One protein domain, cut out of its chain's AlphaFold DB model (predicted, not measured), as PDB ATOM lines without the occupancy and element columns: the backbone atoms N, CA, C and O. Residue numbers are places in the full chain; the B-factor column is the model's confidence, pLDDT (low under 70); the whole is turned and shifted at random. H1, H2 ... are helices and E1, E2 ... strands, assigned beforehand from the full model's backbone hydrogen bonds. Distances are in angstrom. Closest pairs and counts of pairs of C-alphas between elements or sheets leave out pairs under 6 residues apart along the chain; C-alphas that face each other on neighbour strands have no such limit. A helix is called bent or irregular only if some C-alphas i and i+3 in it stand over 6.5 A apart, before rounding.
ATOM      1  N   ALA A   2     170.369 209.896 182.901       59.94
ATOM      2  CA  ALA A   2     171.228 208.942 183.624       59.94
ATOM      3  C   ALA A   2     170.469 207.921 184.505       59.94
ATOM      4  O   ALA A   2     170.820 206.746 184.516       59.94
ATOM      5  N   ALA A   3     169.395 208.340 185.185       61.28
ATOM      6  CA  ALA A   3     168.643 207.471 186.099       61.28
ATOM      7  C   ALA A   3     167.973 206.265 185.409       61.28
ATOM      8  O   ALA A   3     167.931 205.183 185.983       61.28
ATOM      9  N   ALA A   4     167.505 206.429 184.166       69.00
ATOM     10  CA  ALA A   4     166.885 205.344 183.404       69.00
ATOM     11  C   ALA A   4     167.905 204.262 183.012       69.00
ATOM     12  O   ALA A   4     167.606 203.076 183.108       69.00
ATOM     13  N   ASN A   5     169.130 204.665 182.656       64.25
ATOM     14  CA  ASN A   5     170.213 203.728 182.345       64.25
ATOM     15  C   ASN A   5     170.694 202.973 183.590       64.25
ATOM     16  O   ASN A   5     170.974 201.782 183.506       64.25
ATOM     17  N   VAL A   6     170.748 203.639 184.750       75.56
ATOM     18  CA  VAL A   6     171.094 202.993 186.028       75.56
ATOM     19  C   VAL A   6     170.013 201.995 186.445       75.56
ATOM     20  O   VAL A   6     170.338 200.879 186.835       75.56
ATOM     21  N   LEU A   7     168.735 202.355 186.306       74.31
ATOM     22  CA  LEU A   7     167.623 201.455 186.615       74.31
ATOM     23  C   LEU A   7     167.606 200.237 185.679       74.31
ATOM     24  O   LEU A   7     167.406 199.118 186.137       74.31
ATOM     25  N   LEU A   8     167.893 200.436 184.390       71.50
ATOM     26  CA  LEU A   8     168.016 199.353 183.416       71.50
ATOM     27  C   LEU A   8     169.173 198.400 183.766       71.50
ATOM     28  O   LEU A   8     168.989 197.187 183.744       71.50
ATOM     29  N   LEU A   9     170.330 198.934 184.170       67.44
ATOM     30  CA  LEU A   9     171.468 198.150 184.669       67.44
ATOM     31  C   LEU A   9     171.109 197.336 185.926       67.44
ATOM     32  O   LEU A   9     171.430 196.151 185.988       67.44
ATOM     33  N   LEU A  10     170.406 197.937 186.894       70.56
ATOM     34  CA  LEU A  10     169.948 197.273 188.125       70.56
ATOM     35  C   LEU A  10     168.951 196.137 187.867       70.56
ATOM     36  O   LEU A  10     168.975 195.139 188.582       70.56
ATOM     37  N   LEU A  11     168.117 196.256 186.834       67.75
ATOM     38  CA  LEU A  11     167.169 195.213 186.433       67.75
ATOM     39  C   LEU A  11     167.826 194.079 185.625       67.75
ATOM     40  O   LEU A  11     167.330 192.958 185.645       67.75
ATOM     41  N   LEU A  12     168.955 194.342 184.958       62.88
ATOM     42  CA  LEU A  12     169.741 193.343 184.215       62.88
ATOM     43  C   LEU A  12     170.715 192.544 185.103       62.88
ATOM     44  O   LEU A  12     171.067 191.412 184.778       62.88
ATOM     45  N   LEU A  13     171.136 193.109 186.237       61.81
ATOM     46  CA  LEU A  13     171.988 192.458 187.240       61.81
ATOM     47  C   LEU A  13     171.483 191.078 187.728       61.81
ATOM     48  O   LEU A  13     172.295 190.154 187.729       61.81
ATOM     49  N   PRO A  14     170.203 190.877 188.107       59.88
ATOM     50  CA  PRO A  14     169.711 189.573 188.570       59.88
ATOM     51  C   PRO A  14     169.716 188.475 187.489       59.88
ATOM     52  O   PRO A  14     169.917 187.301 187.802       59.88
ATOM     53  N   GLU A  15     169.550 188.837 186.216       51.59
ATOM     54  CA  GLU A  15     169.611 187.890 185.093       51.59
ATOM     55  C   GLU A  15     171.056 187.449 184.813       51.59
ATOM     56  O   GLU A  15     171.327 186.260 184.615       51.59
ATOM     57  N   LEU A  16     172.013 188.387 184.885       50.78
ATOM     58  CA  LEU A  16     173.438 188.062 184.802       50.78
ATOM     59  C   LEU A  16     173.891 187.197 185.982       50.78
ATOM     60  O   LEU A  16     174.632 186.236 185.770       50.78
ATOM     61  N   THR A  17     173.458 187.495 187.211       50.47
ATOM     62  CA  THR A  17     173.826 186.676 188.371       50.47
ATOM     63  C   THR A  17     173.181 185.298 188.297       50.47
ATOM     64  O   THR A  17     173.883 184.327 188.532       50.47
ATOM     65  N   SER A  18     171.920 185.149 187.889       50.75
ATOM     66  CA  SER A  18     171.255 183.841 187.735       50.75
ATOM     67  C   SER A  18     171.980 182.914 186.748       50.75
ATOM     68  O   SER A  18     172.288 181.761 187.074       50.75
ATOM     69  N   ALA A  19     172.328 183.426 185.562       48.97
ATOM     70  CA  ALA A  19     173.030 182.651 184.539       48.97
ATOM     71  C   ALA A  19     174.463 182.286 184.964       48.97
ATOM     72  O   ALA A  19     174.904 181.156 184.750       48.97
ATOM     73  N   GLN A  20     175.177 183.213 185.614       46.88
ATOM     74  CA  GLN A  20     176.528 182.955 186.116       46.88
ATOM     75  C   GLN A  20     176.532 182.053 187.353       46.88
ATOM     76  O   GLN A  20     177.397 181.194 187.461       46.88
ATOM     77  N   THR A  21     175.545 182.157 188.245       52.56
ATOM     78  CA  THR A  21     175.486 181.346 189.473       52.56
ATOM     79  C   THR A  21     175.247 179.878 189.142       52.56
ATOM     80  O   THR A  21     175.924 179.028 189.704       52.56
ATOM     81  N   LYS A  22     174.388 179.564 188.159       55.44
ATOM     82  CA  LYS A  22     174.191 178.176 187.704       55.44
ATOM     83  C   LYS A  22     175.471 177.562 187.127       55.44
ATOM     84  O   LYS A  22     175.772 176.409 187.396       55.44
ATOM     85  N   VAL A  23     176.246 178.324 186.350       57.31
ATOM     86  CA  VAL A  23     177.514 177.848 185.756       57.31
ATOM     87  C   VAL A  23     178.640 177.761 186.795       57.31
ATOM     88  O   VAL A  23     179.480 176.867 186.717       57.31
ATOM     89  N   VAL A  24     178.680 178.671 187.768       59.28
ATOM     90  CA  VAL A  24     179.686 178.685 188.842       59.28
ATOM     91  C   VAL A  24     179.424 177.572 189.862       59.28
ATOM     92  O   VAL A  24     180.373 176.914 190.284       59.28
ATOM     93  N   ASP A  25     178.159 177.290 190.182       67.62
ATOM     94  CA  ASP A  25     177.760 176.147 191.016       67.62
ATOM     95  C   ASP A  25     178.151 174.820 190.342       67.62
ATOM     96  O   ASP A  25     178.764 173.943 190.946       67.62
ATOM     97  N   CYS A  26     177.967 174.735 189.024       73.31
ATOM     98  CA  CYS A  26     178.384 173.582 188.239       73.31
ATOM     99  C   CYS A  26     179.861 173.231 188.322       73.31
ATOM    100  O   CYS A  26     180.227 172.071 188.514       73.31
ATOM    101  N   VAL A  27     180.729 174.226 188.149       73.69
ATOM    102  CA  VAL A  27     182.176 174.003 188.201       73.69
ATOM    103  C   VAL A  27     182.584 173.530 189.597       73.69
ATOM    104  O   VAL A  27     183.394 172.609 189.709       73.69
ATOM    105  N   ALA A  28     181.976 174.080 190.651       77.56
ATOM    106  CA  ALA A  28     182.220 173.652 192.024       77.56
ATOM    107  C   ALA A  28     181.775 172.196 192.278       77.56
ATOM    108  O   ALA A  28     182.525 171.416 192.873       77.56
ATOM    109  N   GLN A  29     180.602 171.796 191.774       75.75
ATOM    110  CA  GLN A  29     180.097 170.421 191.881       75.75
ATOM    111  C   GLN A  29     181.002 169.416 191.151       75.75
ATOM    112  O   GLN A  29     181.359 168.369 191.701       75.75
ATOM    113  N   PHE A  30     181.458 169.764 189.943       77.38
ATOM    114  CA  PHE A  30     182.419 168.950 189.199       77.38
ATOM    115  C   PHE A  30     183.777 168.864 189.898       77.38
ATOM    116  O   PHE A  30     184.379 167.793 189.906       77.38
ATOM    117  N   GLU A  31     184.273 169.938 190.516       81.25
ATOM    118  CA  GLU A  31     185.517 169.886 191.291       81.25
ATOM    119  C   GLU A  31     185.431 168.902 192.458       81.25
ATOM    120  O   GLU A  31     186.374 168.140 192.695       81.25
ATOM    121  N   LEU A  32     184.307 168.883 193.170       80.00
ATOM    122  CA  LEU A  32     184.105 167.989 194.304       80.00
ATOM    123  C   LEU A  32     184.070 166.523 193.858       80.00
ATOM    124  O   LEU A  32     184.753 165.676 194.446       80.00
ATOM    125  N   ALA A  33     183.356 166.236 192.767       81.19
ATOM    126  CA  ALA A  33     183.340 164.916 192.152       81.19
ATOM    127  C   ALA A  33     184.735 164.516 191.642       81.19
ATOM    128  O   ALA A  33     185.225 163.439 191.975       81.19
ATOM    129  N   ASN A  34     185.433 165.398 190.925       80.38
ATOM    130  CA  ASN A  34     186.774 165.141 190.391       80.38
ATOM    131  C   ASN A  34     187.792 164.847 191.503       80.38
ATOM    132  O   ASN A  34     188.577 163.898 191.403       80.38
ATOM    133  N   ARG A  35     187.753 165.598 192.608       80.38
ATOM    134  CA  ARG A  35     188.578 165.325 193.798       80.38
ATOM    135  C   ARG A  35     188.224 163.980 194.438       80.38
ATOM    136  O   ARG A  35     189.124 163.238 194.815       80.38
ATOM    137  N   ALA A  36     186.946 163.612 194.510       77.75
ATOM    138  CA  ALA A  36     186.539 162.306 195.028       77.75
ATOM    139  C   ALA A  36     186.948 161.138 194.107       77.75
ATOM    140  O   ALA A  36     187.292 160.055 194.586       77.75
ATOM    141  N   CYS A  37     186.937 161.342 192.790       75.06
ATOM    142  CA  CYS A  37     187.240 160.310 191.799       75.06
ATOM    143  C   CYS A  37     188.747 160.111 191.573       75.06
ATOM    144  O   CYS A  37     189.194 158.981 191.370       75.06
ATOM    145  N   THR A  38     189.566 161.162 191.689       71.56
ATOM    146  CA  THR A  38     191.038 161.050 191.601       71.56
ATOM    147  C   THR A  38     191.626 160.129 192.677       71.56
ATOM    148  O   THR A  38     192.577 159.390 192.408       71.56
ATOM    149  N   ILE A  39     191.014 160.068 193.863       60.12
ATOM    150  CA  ILE A  39     191.470 159.193 194.951       60.12
ATOM    151  C   ILE A  39     191.224 157.704 194.631       60.12
ATOM    152  O   ILE A  39     191.992 156.841 195.062       60.12
ATOM    153  N   ILE A  40     190.229 157.377 193.798       57.72
ATOM    154  CA  ILE A  40     189.974 155.996 193.356       57.72
ATOM    155  C   ILE A  40     191.100 155.491 192.456       57.72
ATOM    156  O   ILE A  40     191.564 154.363 192.632       57.72
ATOM    157  N   HIS A  41     191.576 156.315 191.520       52.47
ATOM    158  CA  HIS A  41     192.682 155.926 190.643       52.47
ATOM    159  C   HIS A  41     193.981 155.697 191.428       52.47
ATOM    160  O   HIS A  41     194.707 154.749 191.129       52.47
ATOM    161  N   ALA A  42     194.246 156.493 192.468       53.75
ATOM    162  CA  ALA A  42     195.401 156.307 193.344       53.75
ATOM    163  C   ALA A  42     195.291 155.039 194.219       53.75
ATOM    164  O   ALA A  42     196.262 154.294 194.351       53.75
ATOM    165  N   ALA A  43     194.106 154.750 194.768       53.97
ATOM    166  CA  ALA A  43     193.868 153.555 195.581       53.97
ATOM    167  C   ALA A  43     193.919 152.251 194.761       53.97
ATOM    168  O   ALA A  43     194.396 151.232 195.255       53.97
ATOM    169  N   ASN A  44     193.462 152.276 193.503       52.31
ATOM    170  CA  ASN A  44     193.443 151.103 192.623       52.31
ATOM    171  C   ASN A  44     194.840 150.736 192.081       52.31
ATOM    172  O   ASN A  44     195.114 149.562 191.847       52.31
ATOM    173  N   ARG A  45     195.745 151.715 191.907       50.88
ATOM    174  CA  ARG A  45     197.138 151.447 191.497       50.88
ATOM    175  C   ARG A  45     197.953 150.743 192.584       50.88
ATOM    176  O   ARG A  45     198.693 149.826 192.268       50.88
ATOM    177  N   ARG A  46     197.746 151.077 193.861       50.44
ATOM    178  CA  ARG A  46     198.430 150.409 194.989       50.44
ATOM    179  C   ARG A  46     197.950 148.978 195.263       50.44
ATOM    180  O   ARG A  46     198.517 148.300 196.105       50.44
ATOM    181  N   GLY A  47     196.874 148.534 194.611       49.94
ATOM    182  CA  GLY A  47     196.323 147.189 194.781       49.94
ATOM    183  C   GLY A  47     196.797 146.166 193.750       49.94
ATOM    184  O   GLY A  47     196.397 145.015 193.863       49.94
ATOM    185  N   GLY A  65     185.873 150.089 199.911       49.75
ATOM    186  CA  GLY A  65     184.492 150.345 199.479       49.75
ATOM    187  C   GLY A  65     184.048 151.791 199.721       49.75
ATOM    188  O   GLY A  65     183.435 152.417 198.855       49.75
ATOM    189  N   HIS A  66     184.428 152.375 200.862       51.94
ATOM    190  CA  HIS A  66     183.986 153.719 201.250       51.94
ATOM    191  C   HIS A  66     184.545 154.837 200.366       51.94
ATOM    192  O   HIS A  66     183.897 155.868 200.185       51.94
ATOM    193  N   HIS A  67     185.740 154.665 199.798       54.22
ATOM    194  CA  HIS A  67     186.293 155.658 198.875       54.22
ATOM    195  C   HIS A  67     185.692 155.541 197.472       54.22
ATOM    196  O   HIS A  67     185.345 156.550 196.859       54.22
ATOM    197  N   ARG A  68     185.489 154.306 197.000       55.19
ATOM    198  CA  ARG A  68     184.931 154.020 195.676       55.19
ATOM    199  C   ARG A  68     183.484 154.502 195.539       55.19
ATOM    200  O   ARG A  68     183.109 155.085 194.526       55.19
ATOM    201  N   ASN A  69     182.702 154.351 196.605       63.62
ATOM    202  CA  ASN A  69     181.302 154.765 196.630       63.62
ATOM    203  C   ASN A  69     181.132 156.290 196.746       63.62
ATOM    204  O   ASN A  69     180.096 156.810 196.336       63.62
ATOM    205  N   ARG A  70     182.136 157.021 197.259       74.81
ATOM    206  CA  ARG A  70     182.069 158.486 197.392       74.81
ATOM    207  C   ARG A  70     182.100 159.197 196.041       74.81
ATOM    208  O   ARG A  70     181.265 160.065 195.832       74.81
ATOM    209  N   CYS A  71     182.977 158.803 195.117       79.31
ATOM    210  CA  CYS A  71     182.994 159.353 193.750       79.31
ATOM    211  C   CYS A  71     181.659 159.134 193.032       79.31
ATOM    212  O   CYS A  71     181.076 160.084 192.526       79.31
ATOM    213  N   CYS A  72     181.137 157.901 193.040       82.75
ATOM    214  CA  CYS A  72     179.855 157.618 192.394       82.75
ATOM    215  C   CYS A  72     178.699 158.393 192.999       82.75
ATOM    216  O   CYS A  72     177.785 158.784 192.280       82.75
ATOM    217  N   ARG A  73     178.716 158.578 194.319       85.00
ATOM    218  CA  ARG A  73     177.708 159.376 195.000       85.00
ATOM    219  C   ARG A  73     177.766 160.826 194.524       85.00
ATOM    220  O   ARG A  73     176.751 161.325 194.068       85.00
ATOM    221  N   TRP A  74     178.951 161.437 194.525       84.38
ATOM    222  CA  TRP A  74     179.120 162.811 194.048       84.38
ATOM    223  C   TRP A  74     178.754 162.973 192.573       84.38
ATOM    224  O   TRP A  74     178.082 163.933 192.234       84.38
ATOM    225  N   LEU A  75     179.106 162.019 191.707       84.69
ATOM    226  CA  LEU A  75     178.686 162.050 190.302       84.69
ATOM    227  C   LEU A  75     177.160 161.998 190.157       84.69
ATOM    228  O   LEU A  75     176.599 162.737 189.358       84.69
ATOM    229  N   LYS A  76     176.464 161.165 190.938       85.00
ATOM    230  CA  LYS A  76     174.993 161.084 190.898       85.00
ATOM    231  C   LYS A  76     174.288 162.325 191.447       85.00
ATOM    232  O   LYS A  76     173.124 162.521 191.128       85.00
ATOM    233  N   GLU A  77     174.960 163.104 192.289       85.31
ATOM    234  CA  GLU A  77     174.420 164.339 192.868       85.31
ATOM    235  C   GLU A  77     174.563 165.548 191.928       85.31
ATOM    236  O   GLU A  77     173.919 166.562 192.169       85.31
ATOM    237  N   ILE A  78     175.359 165.451 190.853       85.19
ATOM    238  CA  ILE A  78     175.450 166.511 189.838       85.19
ATOM    239  C   ILE A  78     174.147 166.564 189.035       85.19
ATOM    240  O   ILE A  78     173.695 165.550 188.500       85.19
ATOM    241  N   ASP A  79     173.585 167.760 188.889       83.69
ATOM    242  CA  ASP A  79     172.378 167.990 188.097       83.69
ATOM    243  C   ASP A  79     172.586 167.766 186.590       83.69
ATOM    244  O   ASP A  79     173.564 168.225 185.997       83.69
ATOM    245  N   ASP A  80     171.595 167.175 185.913       83.50
ATOM    246  CA  ASP A  80     171.610 167.015 184.450       83.50
ATOM    247  C   ASP A  80     171.789 168.370 183.746       83.50
ATOM    248  O   ASP A  80     172.663 168.532 182.895       83.50
ATOM    249  N   SER A  81     171.017 169.385 184.159       79.75
ATOM    250  CA  SER A  81     171.065 170.740 183.581       79.75
ATOM    251  C   SER A  81     172.461 171.367 183.646       79.75
ATOM    252  O   SER A  81     172.861 172.109 182.746       79.75
ATOM    253  N   CYS A  82     173.223 171.007 184.674       81.88
ATOM    254  CA  CYS A  82     174.564 171.485 184.913       81.88
ATOM    255  C   CYS A  82     175.586 170.909 183.922       81.88
ATOM    256  O   CYS A  82     176.368 171.638 183.293       81.88
ATOM    257  N   VAL A  83     175.533 169.589 183.730       80.62
ATOM    258  CA  VAL A  83     176.344 168.872 182.739       80.62
ATOM    259  C   VAL A  83     176.024 169.384 181.339       80.62
ATOM    260  O   VAL A  83     176.926 169.735 180.577       80.62
ATOM    261  N   CYS A  84     174.736 169.512 181.025       79.75
ATOM    262  CA  CYS A  84     174.275 169.970 179.722       79.75
ATOM    263  C   CYS A  84     174.741 171.395 179.413       79.75
ATOM    264  O   CYS A  84     175.229 171.643 178.315       79.75
ATOM    265  N   ASN A  85     174.662 172.322 180.376       76.56
ATOM    266  CA  ASN A  85     175.084 173.713 180.188       76.56
ATOM    267  C   ASN A  85     176.610 173.851 180.029       76.56
ATOM    268  O   ASN A  85     177.095 174.704 179.290       76.56
ATOM    269  N   THR A  86     177.386 172.967 180.661       72.50
ATOM    270  CA  THR A  86     178.844 172.911 180.466       72.50
ATOM    271  C   THR A  86     179.203 172.453 179.048       72.50
ATOM    272  O   THR A  86     180.127 172.994 178.435       72.50
ATOM    273  N   LEU A  87     178.432 171.517 178.485       67.12
ATOM    274  CA  LEU A  87     178.585 171.041 177.106       67.12
ATOM    275  C   LEU A  87     178.151 172.082 176.052       67.12
ATOM    276  O   LEU A  87     178.533 171.968 174.891       67.12
ATOM    277  N   LEU A  88     177.441 173.151 176.435       64.38
ATOM    278  CA  LEU A  88     177.106 174.271 175.538       64.38
ATOM    279  C   LEU A  88     178.295 175.193 175.223       64.38
ATOM    280  O   LEU A  88     178.183 176.061 174.363       64.38
ATOM    281  N   ARG A  89     179.452 175.006 175.876       64.81
ATOM    282  CA  ARG A  89     180.702 175.693 175.493       64.81
ATOM    283  C   ARG A  89     181.305 175.162 174.189       64.81
ATOM    284  O   ARG A  89     182.247 175.757 173.670       64.81
ATOM    285  N   LEU A  90     180.792 174.046 173.672       63.81
ATOM    286  CA  LEU A  90     181.149 173.543 172.353       63.81
ATOM    287  C   LEU A  90     180.533 174.438 171.262       63.81
ATOM    288  O   LEU A  90     179.437 174.968 171.446       63.81
ATOM    289  N   PRO A  91     181.204 174.605 170.108       67.00
ATOM    290  CA  PRO A  91     180.636 175.320 168.971       67.00
ATOM    291  C   PRO A  91     179.245 174.779 168.630       67.00
ATOM    292  O   PRO A  91     179.039 173.566 168.607       67.00
ATOM    293  N   ILE A  92     178.308 175.671 168.315       64.69
ATOM    294  CA  ILE A  92     176.885 175.376 168.048       64.69
ATOM    295  C   ILE A  92     176.675 174.269 166.995       64.69
ATOM    296  O   ILE A  92     175.675 173.562 167.026       64.69
ATOM    297  N   SER A  93     177.639 174.078 166.090       64.56
ATOM    298  CA  SER A  93     177.646 173.015 165.076       64.56
ATOM    299  C   SER A  93     177.832 171.597 165.636       64.56
ATOM    300  O   SER A  93     177.553 170.626 164.938       64.56
ATOM    301  N   LEU A  94     178.326 171.463 166.869       63.38
ATOM    302  CA  LEU A  94     178.627 170.192 167.542       63.38
ATOM    303  C   LEU A  94     177.701 169.920 168.735       63.38
ATOM    304  O   LEU A  94     177.743 168.834 169.312       63.38
ATOM    305  N   VAL A  95     176.844 170.879 169.095       66.44
ATOM    306  CA  VAL A  95     175.880 170.725 170.183       66.44
ATOM    307  C   VAL A  95     174.639 170.013 169.650       66.44
ATOM    308  O   VAL A  95     173.793 170.600 168.979       66.44
ATOM    309  N   LYS A  96     174.500 168.723 169.962       65.38
ATOM    310  CA  LYS A  96     173.238 168.010 169.732       65.38
ATOM    311  C   LYS A  96     172.213 168.500 170.770       65.38
ATOM    312  O   LYS A  96     172.509 168.386 171.957       65.38
ATOM    313  N   PRO A  97     171.011 168.974 170.386       66.38
ATOM    314  CA  PRO A  97     170.032 169.480 171.352       66.38
ATOM    315  C   PRO A  97     169.643 168.408 172.374       66.38
ATOM    316  O   PRO A  97     169.804 168.596 173.573       66.38
ATOM    317  N   LYS A  98     169.242 167.227 171.896       78.69
ATOM    318  CA  LYS A  98     168.951 166.065 172.739       78.69
ATOM    319  C   LYS A  98     170.122 165.098 172.707       78.69
ATOM    320  O   LYS A  98     170.442 164.553 171.648       78.69
ATOM    321  N   HIS A  99     170.757 164.888 173.851       81.94
ATOM    322  CA  HIS A  99     171.871 163.956 173.988       81.94
ATOM    323  C   HIS A  99     171.897 163.324 175.378       81.94
ATOM    324  O   HIS A  99     171.367 163.874 176.338       81.94
ATOM    325  N   ALA A 100     172.509 162.147 175.467       85.25
ATOM    326  CA  ALA A 100     172.838 161.514 176.732       85.25
ATOM    327  C   ALA A 100     174.359 161.549 176.888       85.25
ATOM    328  O   ALA A 100     175.077 161.147 175.970       85.25
ATOM    329  N   TYR A 101     174.843 162.054 178.016       82.19
ATOM    330  CA  TYR A 101     176.264 162.096 178.337       82.19
ATOM    331  C   TYR A 101     176.553 161.085 179.440       82.19
ATOM    332  O   TYR A 101     176.013 161.198 180.536       82.19
ATOM    333  N   THR A 102     177.382 160.084 179.153       84.69
ATOM    334  CA  THR A 102     177.719 159.038 180.124       84.69
ATOM    335  C   THR A 102     179.142 159.222 180.628       84.69
ATOM    336  O   THR A 102     180.095 159.153 179.854       84.69
ATOM    337  N   VAL A 103     179.286 159.408 181.938       83.19
ATOM    338  CA  VAL A 103     180.575 159.410 182.633       83.19
ATOM    339  C   VAL A 103     180.797 158.028 183.225       83.19
ATOM    340  O   VAL A 103     180.018 157.571 184.064       83.19
ATOM    341  N   SER A 104     181.872 157.369 182.798       81.69
ATOM    342  CA  SER A 104     182.311 156.089 183.356       81.69
ATOM    343  C   SER A 104     183.605 156.267 184.150       81.69
ATOM    344  O   SER A 104     184.568 156.865 183.673       81.69
ATOM    345  N   VAL A 105     183.623 155.756 185.382       80.25
ATOM    346  CA  VAL A 105     184.812 155.723 186.247       80.25
ATOM    347  C   VAL A 105     185.154 154.260 186.501       80.25
ATOM    348  O   VAL A 105     184.584 153.616 187.382       80.25
ATOM    349  N   GLY A 106     186.065 153.720 185.685       74.19
ATOM    350  CA  GLY A 106     186.391 152.289 185.667       74.19
ATOM    351  C   GLY A 106     185.146 151.398 185.528       74.19
ATOM    352  O   GLY A 106     184.135 151.816 184.975       74.19
ATOM    353  N   ASP A 107     185.199 150.192 186.098       71.56
ATOM    354  CA  ASP A 107     184.103 149.205 185.987       71.56
ATOM    355  C   ASP A 107     183.023 149.338 187.075       71.56
ATOM    356  O   ASP A 107     182.104 148.529 187.167       71.56
ATOM    357  N   HIS A 108     183.150 150.322 187.965       69.38
ATOM    358  CA  HIS A 108     182.355 150.410 189.195       69.38
ATOM    359  C   HIS A 108     181.392 151.598 189.220       69.38
ATOM    360  O   HIS A 108     180.588 151.702 190.147       69.38
ATOM    361  N   CYS A 109     181.476 152.493 188.237       79.69
ATOM    362  CA  CYS A 109     180.622 153.662 188.152       79.69
ATOM    363  C   CYS A 109     180.288 154.001 186.709       79.69
ATOM    364  O   CYS A 109     181.189 154.258 185.915       79.69
ATOM    365  N   SER A 110     178.999 154.078 186.401       85.00
ATOM    366  CA  SER A 110     178.512 154.649 185.153       85.00
ATOM    367  C   SER A 110     177.286 155.495 185.465       85.00
ATOM    368  O   SER A 110     176.318 154.996 186.045       85.00
ATOM    369  N   VAL A 111     177.360 156.787 185.154       87.44
ATOM    370  CA  VAL A 111     176.268 157.749 185.342       87.44
ATOM    371  C   VAL A 111     175.953 158.369 183.992       87.44
ATOM    372  O   VAL A 111     176.857 158.824 183.296       87.44
ATOM    373  N   THR A 112     174.674 158.368 183.619       89.50
ATOM    374  CA  THR A 112     174.199 158.908 182.343       89.50
ATOM    375  C   THR A 112     173.294 160.099 182.605       89.50
ATOM    376  O   THR A 112     172.205 159.923 183.144       89.50
ATOM    377  N   TYR A 113     173.733 161.274 182.167       86.62
ATOM    378  CA  TYR A 113     172.990 162.526 182.244       86.62
ATOM    379  C   TYR A 113     172.183 162.727 180.968       86.62
ATOM    380  O   TYR A 113     172.703 162.523 179.864       86.62
ATOM    381  N   LYS A 114     170.909 163.102 181.091       88.25
ATOM    382  CA  LYS A 114     170.019 163.297 179.937       88.25
ATOM    383  C   LYS A 114     169.796 164.778 179.678       88.25
ATOM    384  O   LYS A 114     169.095 165.463 180.410       88.25
ATOM    385  N   CYS A 115     170.323 165.250 178.559       83.94
ATOM    386  CA  CYS A 115     170.130 166.611 178.095       83.94
ATOM    387  C   CYS A 115     168.919 166.682 177.178       83.94
ATOM    388  O   CYS A 115     168.878 166.050 176.120       83.94
ATOM    389  N   HIS A 116     167.914 167.440 177.603       76.12
ATOM    390  CA  HIS A 116     166.639 167.551 176.894       76.12
ATOM    391  C   HIS A 116     166.653 168.617 175.782       76.12
ATOM    392  O   HIS A 116     165.688 168.704 175.020       76.12
TER     393      HIS A 116
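AT A GLANCE: This is residues 2 to 47 and 65 to 116 of the 118 residues of an uncharacterized protein of Musa acuminata subsp. malaccensis (UniProt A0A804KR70). A long bent helix, H1, makes the length; H2 and H3 pack on its second arm, the hairpin E1 and E2 packs on them, and residues 2 to 21 stick out. The 98 printed residues, mostly helix, run H1 H2 H3 E1 E2, only just loose, close to extended, with radius of gyration 18.4 A and spans 68 by 28 by 18 A.

HOW THE PARTS SIT: H1, residues 2 to 45, one helix by its hydrogen bonds, is bent: C-alphas 11 and 14 are 6.5 A apart. Its arms H1a, residues 2 to 11, and H1b, residues 14 to 45, stand at 38 degrees, only just steep. H2, residues 65 to 77, touches residues 29 to 40 of H1b, opposite ways at a shallow tilt of 21 degrees; the closest C-alphas, Cys 37 and Cys 71, are 4.8 A apart. H3, residues 80 to 87, touches residues 22 to 26, about perpendicular at 89 degrees; the closest C-alphas, Cys 26 and Cys 82, are 5.5 A apart. E1, residues 99 to 105, and E2, residues 109 to 115, form an antiparallel hairpin; N 103 and O 111 are 2.8 A apart. Every O i to N i+4 pair is within hydrogen-bond range in H1a and H3, 24 of 28 in H1b, 6 of 9 in H2.

IN THESE COORDINATES: H1a begins at C-alpha 2 (171.228, 208.942, 183.624); H1b is 47.1 A long. E2 ends at C-alpha 115 (170.130, 166.611, 178.095).

THE WHOLE: Residues 48 to 64 are cut out, leaving C-alphas 47 and 65 13.1 A apart. The link H3 to E1 is long. Mean pLDDT of the printed part is 70.1; 46 residues are under 70.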